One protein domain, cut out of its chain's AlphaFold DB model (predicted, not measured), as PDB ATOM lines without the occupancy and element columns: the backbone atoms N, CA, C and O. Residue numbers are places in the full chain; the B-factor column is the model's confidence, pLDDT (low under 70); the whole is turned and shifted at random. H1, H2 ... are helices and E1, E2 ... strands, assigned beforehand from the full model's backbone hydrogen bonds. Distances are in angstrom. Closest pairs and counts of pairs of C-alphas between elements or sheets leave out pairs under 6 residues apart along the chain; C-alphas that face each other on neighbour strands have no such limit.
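This is residues 36 to 106 of the 115 residues of an uncharacterized protein of Meiothermus ruber (strain ATCC 35948 / DSM 1279 / VKM B-1258 / 21) (UniProt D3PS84). A twisted sheet of four short strands, E1 to E4, forms a slab through the middle of this domain, with helix H1 packed along one face and helices H2 and H3 over the other. H2 and H3 meet as a V, where residues 91 to 94 of H3 touch H2, while H1 lies by itself across the sheet from them. The printed part has 71 residues, with three named helices and four named strands in the order H1, E1, E2, E3, E4, H2, H3, and its class is mixed, helices and strands. The sheet's order is E1, E2, E3, E4, all antiparallel. The whole is compact, with a radius of gyration of the C-alphas of 11.0 A, and rounded, with spans of 29 by 26 by 18 A.

Begin with the sheet: E1, residues 53 to 56, E2, residues 59 to 66, E3, residues 69 to 74, and E4, residues 77 to 79, form a meander, each strand the antiparallel neighbour of the one before. Look at N 54 and O 61, 2.8 A apart and within hydrogen-bond range, for the hairpin of E1 and E2. For the hairpin of E2 and E3 look at N 64 and O 71, 2.9 A apart, and N 71 and O 64, 2.8 A apart, both within hydrogen-bond range. In the hairpin of E3 and E4, N 74 and O 77 are within hydrogen-bond range at 2.9 A. The edge strands are E1 and E4. The sheet is only just strongly twisted, its C-alphas lying up to 4.2 A off the best plane. On one face you find H1, residues 36 to 48, at a height over the sheet of 8.3 A. It lies over E2 and runs along the strands, at 26 degrees to E2 on the local plane; its closest C-alphas to E2 are those of Ala 46 and Val 62, 6.7 A apart. On the opposite face H3, residues 91 to 104, also lies over E2, at a height over the sheet of 8.1 A and slantwise to the strands, at 39 degrees to E2 on the local plane; the closest C-alphas are those of His 65 and Glu 101, 6.3 A apart. H2, residues 81 to 88, is on the same face as H3, over E3 at a height over the sheet of 8.5 A; the closest C-alphas are those of Tyr 72 and Arg 81, 6.4 A apart. H3 touches H2 with residues 91 to 94 alone, at a steep tilt of 59 degrees, opposite ways, and the closest C-alphas are those of Val 85 and Glu 91, 5.2 A apart. H1 is apart from H2 and H3. In H1, H2 and H3 every O i to N i+4 pair is within hydrogen-bond range.

Find C-alpha 59 at (20.645, 3.781, 31.047), where E2 begins; it runs 22.6 A to C-alpha 66. E3 follows with 17.0 A, E1 has 10.3 A and E4 has 6.3 A. Go to C-alpha 36 at (26.331, 3.197, 20.189) for the first residue of H1, which runs 18.3 A. H2 measures 10.6 A, and H3 runs 20.0 A to C-alpha 104 at (8.508, 22.259, 27.487).

The two C-alphas farthest apart are those of Val 36 and Pro 106, 30.4 A. The printed part has no cut, and each link between successive named elements is tight. Look in the B-factor column for the mean pLDDT of the printed part, 90.9; residues 105 to 106 are under 70.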
ATOM      1  N   VAL A  36      26.013   1.923  20.854       88.88
ATOM      2  CA  VAL A  36      26.331   3.197  20.189       88.88
ATOM      3  C   VAL A  36      25.304   3.507  19.100       88.88
ATOM      4  O   VAL A  36      24.779   4.621  19.027       88.88
ATOM      5  N   ARG A  37      24.936   2.517  18.276       91.50
ATOM      6  CA  ARG A  37      23.902   2.687  17.239       91.50
ATOM      7  C   ARG A  37      22.530   2.984  17.842       91.50
ATOM      8  O   ARG A  37      21.779   3.777  17.271       91.50
ATOM      9  N   ALA A  38      22.183   2.344  18.955       92.00
ATOM     10  CA  ALA A  38      20.958   2.607  19.701       92.00
ATOM     11  C   ALA A  38      20.934   4.048  20.227       92.00
ATOM     12  O   ALA A  38      19.967   4.776  19.985       92.00
ATOM     13  N   LEU A  39      22.027   4.492  20.849       93.06
ATOM     14  CA  LEU A  39      22.187   5.859  21.336       93.06
ATOM     15  C   LEU A  39      22.095   6.886  20.203       93.06
ATOM     16  O   LEU A  39      21.358   7.862  20.315       93.06
ATOM     17  N   ALA A  40      22.749   6.636  19.069       92.94
ATOM     18  CA  ALA A  40      22.669   7.507  17.899       92.94
ATOM     19  C   ALA A  40      21.236   7.625  17.344       92.94
ATOM     20  O   ALA A  40      20.835   8.684  16.855       92.94
ATOM     21  N   ARG A  41      20.427   6.556  17.410       94.19
ATOM     22  CA  ARG A  41      18.997   6.623  17.056       94.19
ATOM     23  C   ARG A  41      18.214   7.481  18.044       94.19
ATOM     24  O   ARG A  41      17.449   8.331  17.596       94.19
ATOM     25  N   MET A  42      18.443   7.300  19.344       93.88
ATOM     26  CA  MET A  42      17.798   8.102  20.389       93.88
ATOM     27  C   MET A  42      18.150   9.584  20.264       93.88
ATOM     28  O   MET A  42      17.251  10.413  20.256       93.88
ATOM     29  N   LEU A  43      19.425   9.921  20.051       94.00
ATOM     30  CA  LEU A  43      19.875  11.301  19.847       94.00
ATOM     31  C   LEU A  43      19.234  11.951  18.621       94.00
ATOM     32  O   LEU A  43      18.789  13.094  18.688       94.00
ATOM     33  N   ARG A  44      19.161  11.232  17.493       93.81
ATOM     34  CA  ARG A  44      18.490  11.741  16.286       93.81
ATOM     35  C   ARG A  44      17.001  11.973  16.521       93.81
ATOM     36  O   ARG A  44      16.473  12.977  16.051       93.81
ATOM     37  N   HIS A  45      16.342  11.062  17.236       92.62
ATOM     38  CA  HIS A  45      14.935  11.210  17.583       92.62
ATOM     39  C   HIS A  45      14.716  12.408  18.515       92.62
ATOM     40  O   HIS A  45      13.913  13.280  18.201       92.62
ATOM     41  N   ALA A  46      15.504  12.507  19.585       91.12
ATOM     42  CA  ALA A  46      15.435  13.596  20.548       91.12
ATOM     43  C   ALA A  46      15.612  14.967  19.871       91.12
ATOM     44  O   ALA A  46      14.752  15.835  19.994       91.12
ATOM     45  N   ARG A  47      16.650  15.117  19.034       91.12
ATOM     46  CA  ARG A  47      16.898  16.353  18.270       91.12
ATOM     47  C   ARG A  47      15.748  16.725  17.337       91.12
ATOM     48  O   ARG A  47      15.406  17.896  17.243       91.12
ATOM     49  N   ARG A  48      15.142  15.747  16.652       90.31
ATOM     50  CA  ARG A  48      14.012  15.996  15.737       90.31
ATOM     51  C   ARG A  48      12.795  16.571  16.463       90.31
ATOM     52  O   ARG A  48      12.052  17.343  15.870       90.31
ATOM     53  N   HIS A  49      12.593  16.178  17.716       88.31
ATOM     54  CA  HIS A  49      11.448  16.584  18.527       88.31
ATOM     55  C   HIS A  49      11.797  17.669  19.554       88.31
ATOM     56  O   HIS A  49      10.999  17.928  20.443       88.31
ATOM     57  N   ASN A  50      12.964  18.313  19.411       86.50
ATOM     58  CA  ASN A  50      13.467  19.344  20.319       86.50
ATOM     59  C   ASN A  50      13.445  18.928  21.803       86.50
ATOM     60  O   ASN A  50      13.145  19.729  22.682       86.50
ATOM     61  N   THR A  51      13.768  17.663  22.065       89.31
ATOM     62  CA  THR A  51      13.933  17.121  23.416       89.31
ATOM     63  C   THR A  51      15.364  16.615  23.620       89.31
ATOM     64  O   THR A  51      16.222  16.662  22.731       89.31
ATOM     65  N   LEU A  52      15.613  16.086  24.809       90.56
ATOM     66  CA  LEU A  52      16.881  15.571  25.293       90.56
ATOM     67  C   LEU A  52      16.818  14.063  25.563       90.56
ATOM     68  O   LEU A  52      15.798  13.504  25.968       90.56
ATOM     69  N   VAL A  53      17.967  13.411  25.379       93.31
ATOM     70  CA  VAL A  53      18.190  12.051  25.882       93.31
ATOM     71  C   VAL A  53      18.494  12.147  27.372       93.31
ATOM     72  O   VAL A  53      19.442  12.822  27.771       93.31
ATOM     73  N   ARG A  54      17.683  11.474  28.185       93.62
ATOM     74  CA  ARG A  54      17.803  11.427  29.644       93.62
ATOM     75  C   ARG A  54      18.509  10.136  30.058       93.62
ATOM     76  O   ARG A  54      18.498   9.154  29.318       93.62
ATOM     77  N   TYR A  55      19.124  10.140  31.236       93.50
ATOM     78  CA  TYR A  55      19.821   8.978  31.787       93.50
ATOM     79  C   TYR A  55      19.292   8.658  33.177       93.50
ATOM     80  O   TYR A  55      19.139   9.549  34.011       93.50
ATOM     81  N   HIS A  56      19.055   7.377  33.436       92.81
ATOM     82  CA  HIS A  56      18.770   6.874  34.772       92.81
ATOM     83  C   HIS A  56      19.623   5.636  35.025       92.81
ATOM     84  O   HIS A  56      19.602   4.707  34.225       92.81
ATOM     85  N   ASN A  57      20.423   5.645  36.095       90.50
ATOM     86  CA  ASN A  57      21.364   4.565  36.430       90.50
ATOM     87  C   ASN A  57      22.281   4.158  35.255       90.50
ATOM     88  O   ASN A  57      22.533   2.981  35.023       90.50
ATOM     89  N   GLY A  58      22.745   5.138  34.470       87.00
ATOM     90  CA  GLY A  58      23.577   4.898  33.283       87.00
ATOM     91  C   GLY A  58      22.811   4.414  32.047       87.00
ATOM     92  O   GLY A  58      23.413   4.226  30.992       87.00
ATOM     93  N   VAL A  59      21.489   4.258  32.140       89.69
ATOM     94  CA  VAL A  59      20.645   3.781  31.047       89.69
ATOM     95  C   VAL A  59      19.985   4.960  30.320       89.69
ATOM     96  O   VAL A  59      19.231   5.714  30.943       89.69
ATOM     97  N   PRO A  60      20.258   5.156  29.015       94.00
ATOM     98  CA  PRO A  60      19.659   6.226  28.226       94.00
ATOM     99  C   PRO A  60      18.213   5.919  27.829       94.00
ATOM    100  O   PRO A  60      17.902   4.835  27.328       94.00
ATOM    101  N   PHE A  61      17.349   6.921  27.950       95.62
ATOM    102  CA  PHE A  61      15.969   6.883  27.480       95.62
ATOM    103  C   PHE A  61      15.526   8.256  26.965       95.62
ATOM    104  O   PHE A  61      16.149   9.284  27.241       95.62
ATOM    105  N   VAL A  62      14.450   8.285  26.183       95.56
ATOM    106  CA  VAL A  62      13.871   9.522  25.645       95.56
ATOM    107  C   VAL A  62      12.373   9.517  25.891       95.56
ATOM    108  O   VAL A  62      11.703   8.512  25.657       95.56
ATOM    109  N   VAL A  63      11.860  10.664  26.321       94.88
ATOM    110  CA  VAL A  63      10.432  10.970  26.370       94.88
ATOM    111  C   VAL A  63      10.236  12.197  25.493       94.88
ATOM    112  O   VAL A  63      10.927  13.192  25.688       94.88
ATOM    113  N   THR A  64       9.363  12.088  24.497       92.38
ATOM    114  CA  THR A  64       9.044  13.166  23.548       92.38
ATOM    115  C   THR A  64       7.569  13.497  23.618       92.38
ATOM    116  O   THR A  64       6.740  12.586  23.652       92.38
ATOM    117  N   HIS A  65       7.228  14.779  23.539       88.81
ATOM    118  CA  HIS A  65       5.848  15.186  23.304       88.81
ATOM    119  C   HIS A  65       5.561  15.301  21.799       88.81
ATOM    120  O   HIS A  65       6.182  16.082  21.077       88.81
ATOM    121  N   GLN A  66       4.604  14.516  21.302       86.75
ATOM    122  CA  GLN A  66       4.136  14.554  19.917       86.75
ATOM    123  C   GLN A  66       2.674  15.013  19.844       86.75
ATOM    124  O   GLN A  66       1.976  15.123  20.847       86.75
ATOM    125  N   ARG A  67       2.164  15.247  18.626       81.94
ATOM    126  CA  ARG A  67       0.785  15.728  18.401       81.94
ATOM    127  C   ARG A  67      -0.304  14.843  19.021       81.94
ATOM    128  O   ARG A  67      -1.385  15.340  19.298       81.94
ATOM    129  N   ARG A  68      -0.049  13.541  19.173       83.50
ATOM    130  CA  ARG A  68      -1.005  12.554  19.707       83.50
ATOM    131  C   ARG A  68      -0.716  12.153  21.159       83.50
ATOM    132  O   ARG A  68      -1.326  11.211  21.646       83.50
ATOM    133  N   GLY A  69       0.212  12.841  21.824       88.12
ATOM    134  CA  GLY A  69       0.633  12.543  23.189       88.12
ATOM    135  C   GLY A  69       2.117  12.203  23.295       88.12
ATOM    136  O   GLY A  69       2.913  12.490  22.398       88.12
ATOM    137  N   LEU A  70       2.478  11.606  24.427       91.50
ATOM    138  CA  LEU A  70       3.856  11.282  24.777       91.50
ATOM    139  C   LEU A  70       4.314   9.990  24.095       91.50
ATOM    140  O   LEU A  70       3.583   9.002  24.039       91.50
ATOM    141  N   VAL A  71       5.544  10.006  23.590       93.94
ATOM    142  CA  VAL A  71       6.195   8.857  22.960       93.94
ATOM    143  C   VAL A  71       7.503   8.554  23.676       93.94
ATOM    144  O   VAL A  71       8.296   9.455  23.965       93.94
ATOM    145  N   TYR A  72       7.719   7.265  23.932       95.94
ATOM    146  CA  TYR A  72       8.796   6.745  24.764       95.94
ATOM    147  C   TYR A  72       9.768   5.929  23.922       95.94
ATOM    148  O   TYR A  72       9.371   5.110  23.088       95.94
ATOM    149  N   MET A  73      11.059   6.125  24.167       95.94
ATOM    150  CA  MET A  73      12.115   5.415  23.463       95.94
ATOM    151  C   MET A  73      13.162   4.899  24.445       95.94
ATOM    152  O   MET A  73      13.638   5.633  25.311       95.94
ATOM    153  N   TYR A  74      13.563   3.648  24.250       94.62
ATOM    154  CA  TYR A  74      14.593   2.971  25.028       94.62
ATOM    155  C   TYR A  74      15.487   2.155  24.098       94.62
ATOM    156  O   TYR A  74      14.996   1.474  23.195       94.62
ATOM    157  N   GLY A  75      16.809   2.227  24.275       89.94
ATOM    158  CA  GLY A  75      17.747   1.424  23.479       89.94
ATOM    159  C   GLY A  75      17.579   1.599  21.961       89.94
ATOM    160  O   GLY A  75      17.783   0.666  21.184       89.94
ATOM    161  N   GLY A  76      17.169   2.788  21.512       90.25
ATOM    162  CA  GLY A  76      16.950   3.060  20.093       90.25
ATOM    163  C   GLY A  76      15.673   2.450  19.498       90.25
ATOM    164  O   GLY A  76      15.553   2.425  18.269       90.25
ATOM    165  N   ARG A  77      14.732   1.981  20.328       93.38
ATOM    166  CA  ARG A  77      13.423   1.437  19.928       93.38
ATOM    167  C   ARG A  77      12.290   2.168  20.645       93.38
ATOM    168  O   ARG A  77      12.472   2.622  21.770       93.38
ATOM    169  N   MET A  78      11.137   2.269  19.988       94.31
ATOM    170  CA  MET A  78       9.920   2.777  20.625       94.31
ATOM    171  C   MET A  78       9.373   1.721  21.577       94.31
ATOM    172  O   MET A  78       9.349   0.539  21.232       94.31
ATOM    173  N   VAL A  79       8.961   2.157  22.759       96.12
ATOM    174  CA  VAL A  79       8.419   1.303  23.819       96.12
ATOM    175  C   VAL A  79       7.130   1.914  24.353       96.12
ATOM    176  O   VAL A  79       6.880   3.108  24.168       96.12
ATOM    177  N   SER A  80       6.296   1.104  24.999       95.94
ATOM    178  CA  SER A  80       5.161   1.642  25.753       95.94
ATOM    179  C   SER A  80       5.634   2.316  27.045       95.94
ATOM    180  O   SER A  80       6.775   2.124  27.482       95.94
ATOM    181  N   ARG A  81       4.750   3.091  27.681       95.19
ATOM    182  CA  ARG A  81       5.039   3.709  28.981       95.19
ATOM    183  C   ARG A  81       5.357   2.645  30.032       95.19
ATOM    184  O   ARG A  81       6.356   2.753  30.737       95.19
ATOM    185  N   GLU A  82       4.539   1.598  30.104       96.25
ATOM    186  CA  GLU A  82       4.664   0.514  31.086       96.25
ATOM    187  C   GLU A  82       5.976  -0.249  30.896       96.25
ATOM    188  O   GLU A  82       6.664  -0.572  31.865       96.25
ATOM    189  N   GLN A  83       6.366  -0.481  29.638       95.81
ATOM    190  CA  GLN A  83       7.653  -1.087  29.309       95.81
ATOM    191  C   GLN A  83       8.815  -0.207  29.761       95.81
ATOM    192  O   GLN A  83       9.768  -0.723  30.337       95.81
ATOM    193  N   LEU A  84       8.744   1.110  29.545       96.00
ATOM    194  CA  LEU A  84       9.792   2.018  30.003       96.00
ATOM    195  C   LEU A  84       9.905   2.020  31.535       96.00
ATOM    196  O   LEU A  84      11.015   1.950  32.056       96.00
ATOM    197  N   VAL A  85       8.778   2.046  32.252       96.31
ATOM    198  CA  VAL A  85       8.758   1.963  33.723       96.31
ATOM    199  C   VAL A  85       9.395   0.660  34.203       96.31
ATOM    200  O   VAL A  85      10.247   0.696  35.087       96.31
ATOM    201  N   SER A  86       9.033  -0.470  33.592       95.75
ATOM    202  CA  SER A  86       9.608  -1.783  33.905       95.75
ATOM    203  C   SER A  86      11.122  -1.824  33.661       95.75
ATOM    204  O   SER A  86      11.878  -2.267  34.521       95.75
ATOM    205  N   LEU A  87      11.582  -1.284  32.527       93.75
ATOM    206  CA  LEU A  87      13.001  -1.254  32.158       93.75
ATOM    207  C   LEU A  87      13.837  -0.336  33.057       93.75
ATOM    208  O   LEU A  87      15.000  -0.635  33.320       93.75
ATOM    209  N   LEU A  88      13.267   0.782  33.511       93.50
ATOM    210  CA  LEU A  88      13.949   1.724  34.401       93.50
ATOM    211  C   LEU A  88      13.802   1.357  35.885       93.50
ATOM    212  O   LEU A  88      14.553   1.873  36.709       93.50
ATOM    213  N   GLY A  89      12.834   0.507  36.235       93.12
ATOM    214  CA  GLY A  89      12.528   0.114  37.612       93.12
ATOM    215  C   GLY A  89      11.945   1.238  38.476       93.12
ATOM    216  O   GLY A  89      11.864   1.093  39.692       93.12
ATOM    217  N   SER A  90      11.563   2.374  37.881       92.94
ATOM    218  CA  SER A  90      11.071   3.538  38.621       92.94
ATOM    219  C   SER A  90      10.044   4.337  37.830       92.94
ATOM    220  O   SER A  90      10.360   5.015  36.850       92.94
ATOM    221  N   GLU A  91       8.799   4.321  38.307       95.00
ATOM    222  CA  GLU A  91       7.736   5.152  37.739       95.00
ATOM    223  C   GLU A  91       7.974   6.644  37.994       95.00
ATOM    224  O   GLU A  91       7.674   7.475  37.139       95.00
ATOM    225  N   ALA A  92       8.557   7.002  39.142       94.62
ATOM    226  CA  ALA A  92       8.802   8.397  39.498       94.62
ATOM    227  C   ALA A  92       9.716   9.101  38.483       94.62
ATOM    228  O   ALA A  92       9.506  10.272  38.169       94.62
ATOM    229  N   VAL A  93      10.700   8.375  37.943       93.94
ATOM    230  CA  VAL A  93      11.619   8.883  36.916       93.94
ATOM    231  C   VAL A  93      10.883   9.143  35.609       93.94
ATOM    232  O   VAL A  93      11.041  10.215  35.025       93.94
ATOM    233  N   VAL A  94      10.049   8.194  35.174       94.56
ATOM    234  CA  VAL A  94       9.242   8.346  33.958       94.56
ATOM    235  C   VAL A  94       8.274   9.514  34.120       94.56
ATOM    236  O   VAL A  94       8.300  10.430  33.307       94.56
ATOM    237  N   ARG A  95       7.523   9.562  35.224       95.00
ATOM    238  CA  ARG A  95       6.565  10.638  35.515       95.00
ATOM    239  C   ARG A  95       7.215  12.019  35.538       95.00
ATOM    240  O   ARG A  95       6.644  12.983  35.038       95.00
ATOM    241  N   ARG A  96       8.419  12.130  36.103       93.25
ATOM    242  CA  ARG A  96       9.176  13.386  36.099       93.25
ATOM    243  C   ARG A  96       9.563  13.803  34.681       93.25
ATOM    244  O   ARG A  96       9.376  14.960  34.326       93.25
ATOM    245  N   ALA A  97      10.066  12.868  33.876       92.44
ATOM    246  CA  ALA A  97      10.423  13.144  32.489       92.44
ATOM    247  C   ALA A  97       9.201  13.552  31.649       92.44
ATOM    248  O   ALA A  97       9.309  14.460  30.831       92.44
ATOM    249  N   GLU A  98       8.044  12.923  31.878       93.44
ATOM    250  CA  GLU A  98       6.766  13.310  31.268       93.44
ATOM    251  C   GLU A  98       6.394  14.748  31.642       93.44
ATOM    252  O   GLU A  98       6.099  15.551  30.764       93.44
ATOM    253  N   GLN A  99       6.465  15.092  32.929       90.38
ATOM    254  CA  GLN A  99       6.121  16.424  33.421       90.38
ATOM    255  C   GLN A  99       7.043  17.513  32.857       90.38
ATOM    256  O   GLN A  99       6.558  18.550  32.407       90.38
ATOM    257  N   GLU A 100       8.356  17.273  32.853       88.75
ATOM    258  CA  GLU A 100       9.341  18.186  32.262       88.75
ATOM    259  C   GLU A 100       9.056  18.402  30.770       88.75
ATOM    260  O   GLU A 100       9.009  19.539  30.308       88.75
ATOM    261  N   GLU A 101       8.788  17.327  30.028       87.56
ATOM    262  CA  GLU A 101       8.481  17.399  28.600       87.56
ATOM    263  C   GLU A 101       7.149  18.119  28.322       87.56
ATOM    264  O   GLU A 101       7.050  18.912  27.387       87.56
ATOM    265  N   SER A 102       6.126  17.897  29.151       83.62
ATOM    266  CA  SER A 102       4.833  18.582  29.040       83.62
ATOM    267  C   SER A 102       4.922  20.080  29.329       83.62
ATOM    268  O   SER A 102       4.178  20.849  28.726       83.62
ATOM    269  N   MET A 103       5.827  20.510  30.214       80.06
ATOM    270  CA  MET A 103       6.093  21.936  30.456       80.06
ATOM    271  C   MET A 103       6.859  22.590  29.303       80.06
ATOM    272  O   MET A 103       6.743  23.795  29.089       80.06
ATOM    273  N   GLN A 104       7.654  21.801  28.580       72.50
ATOM    274  CA  GLN A 104       8.508  22.259  27.487       72.50
ATOM    275  C   GLN A 104       7.818  22.194  26.119       72.50
ATOM    276  O   GLN A 104       8.274  22.831  25.166       72.50
ATOM    277  N   ALA A 105       6.713  21.447  26.018       63.31
ATOM    278  CA  ALA A 105       5.854  21.450  24.847       63.31
ATOM    279  C   ALA A 105       5.459  22.901  24.523       63.31
ATOM    280  O   ALA A 105       5.144  23.657  25.447       63.31
ATOM    281  N   PRO A 106       5.467  23.313  23.240       58.16
ATOM    282  CA  PRO A 106       5.024  24.645  22.877       58.16
ATOM    283  C   PRO A 106       3.604  24.798  23.406       58.16
ATOM    284  O   PRO A 106       2.684  24.147  22.905       58.16
TER     285      PRO A 106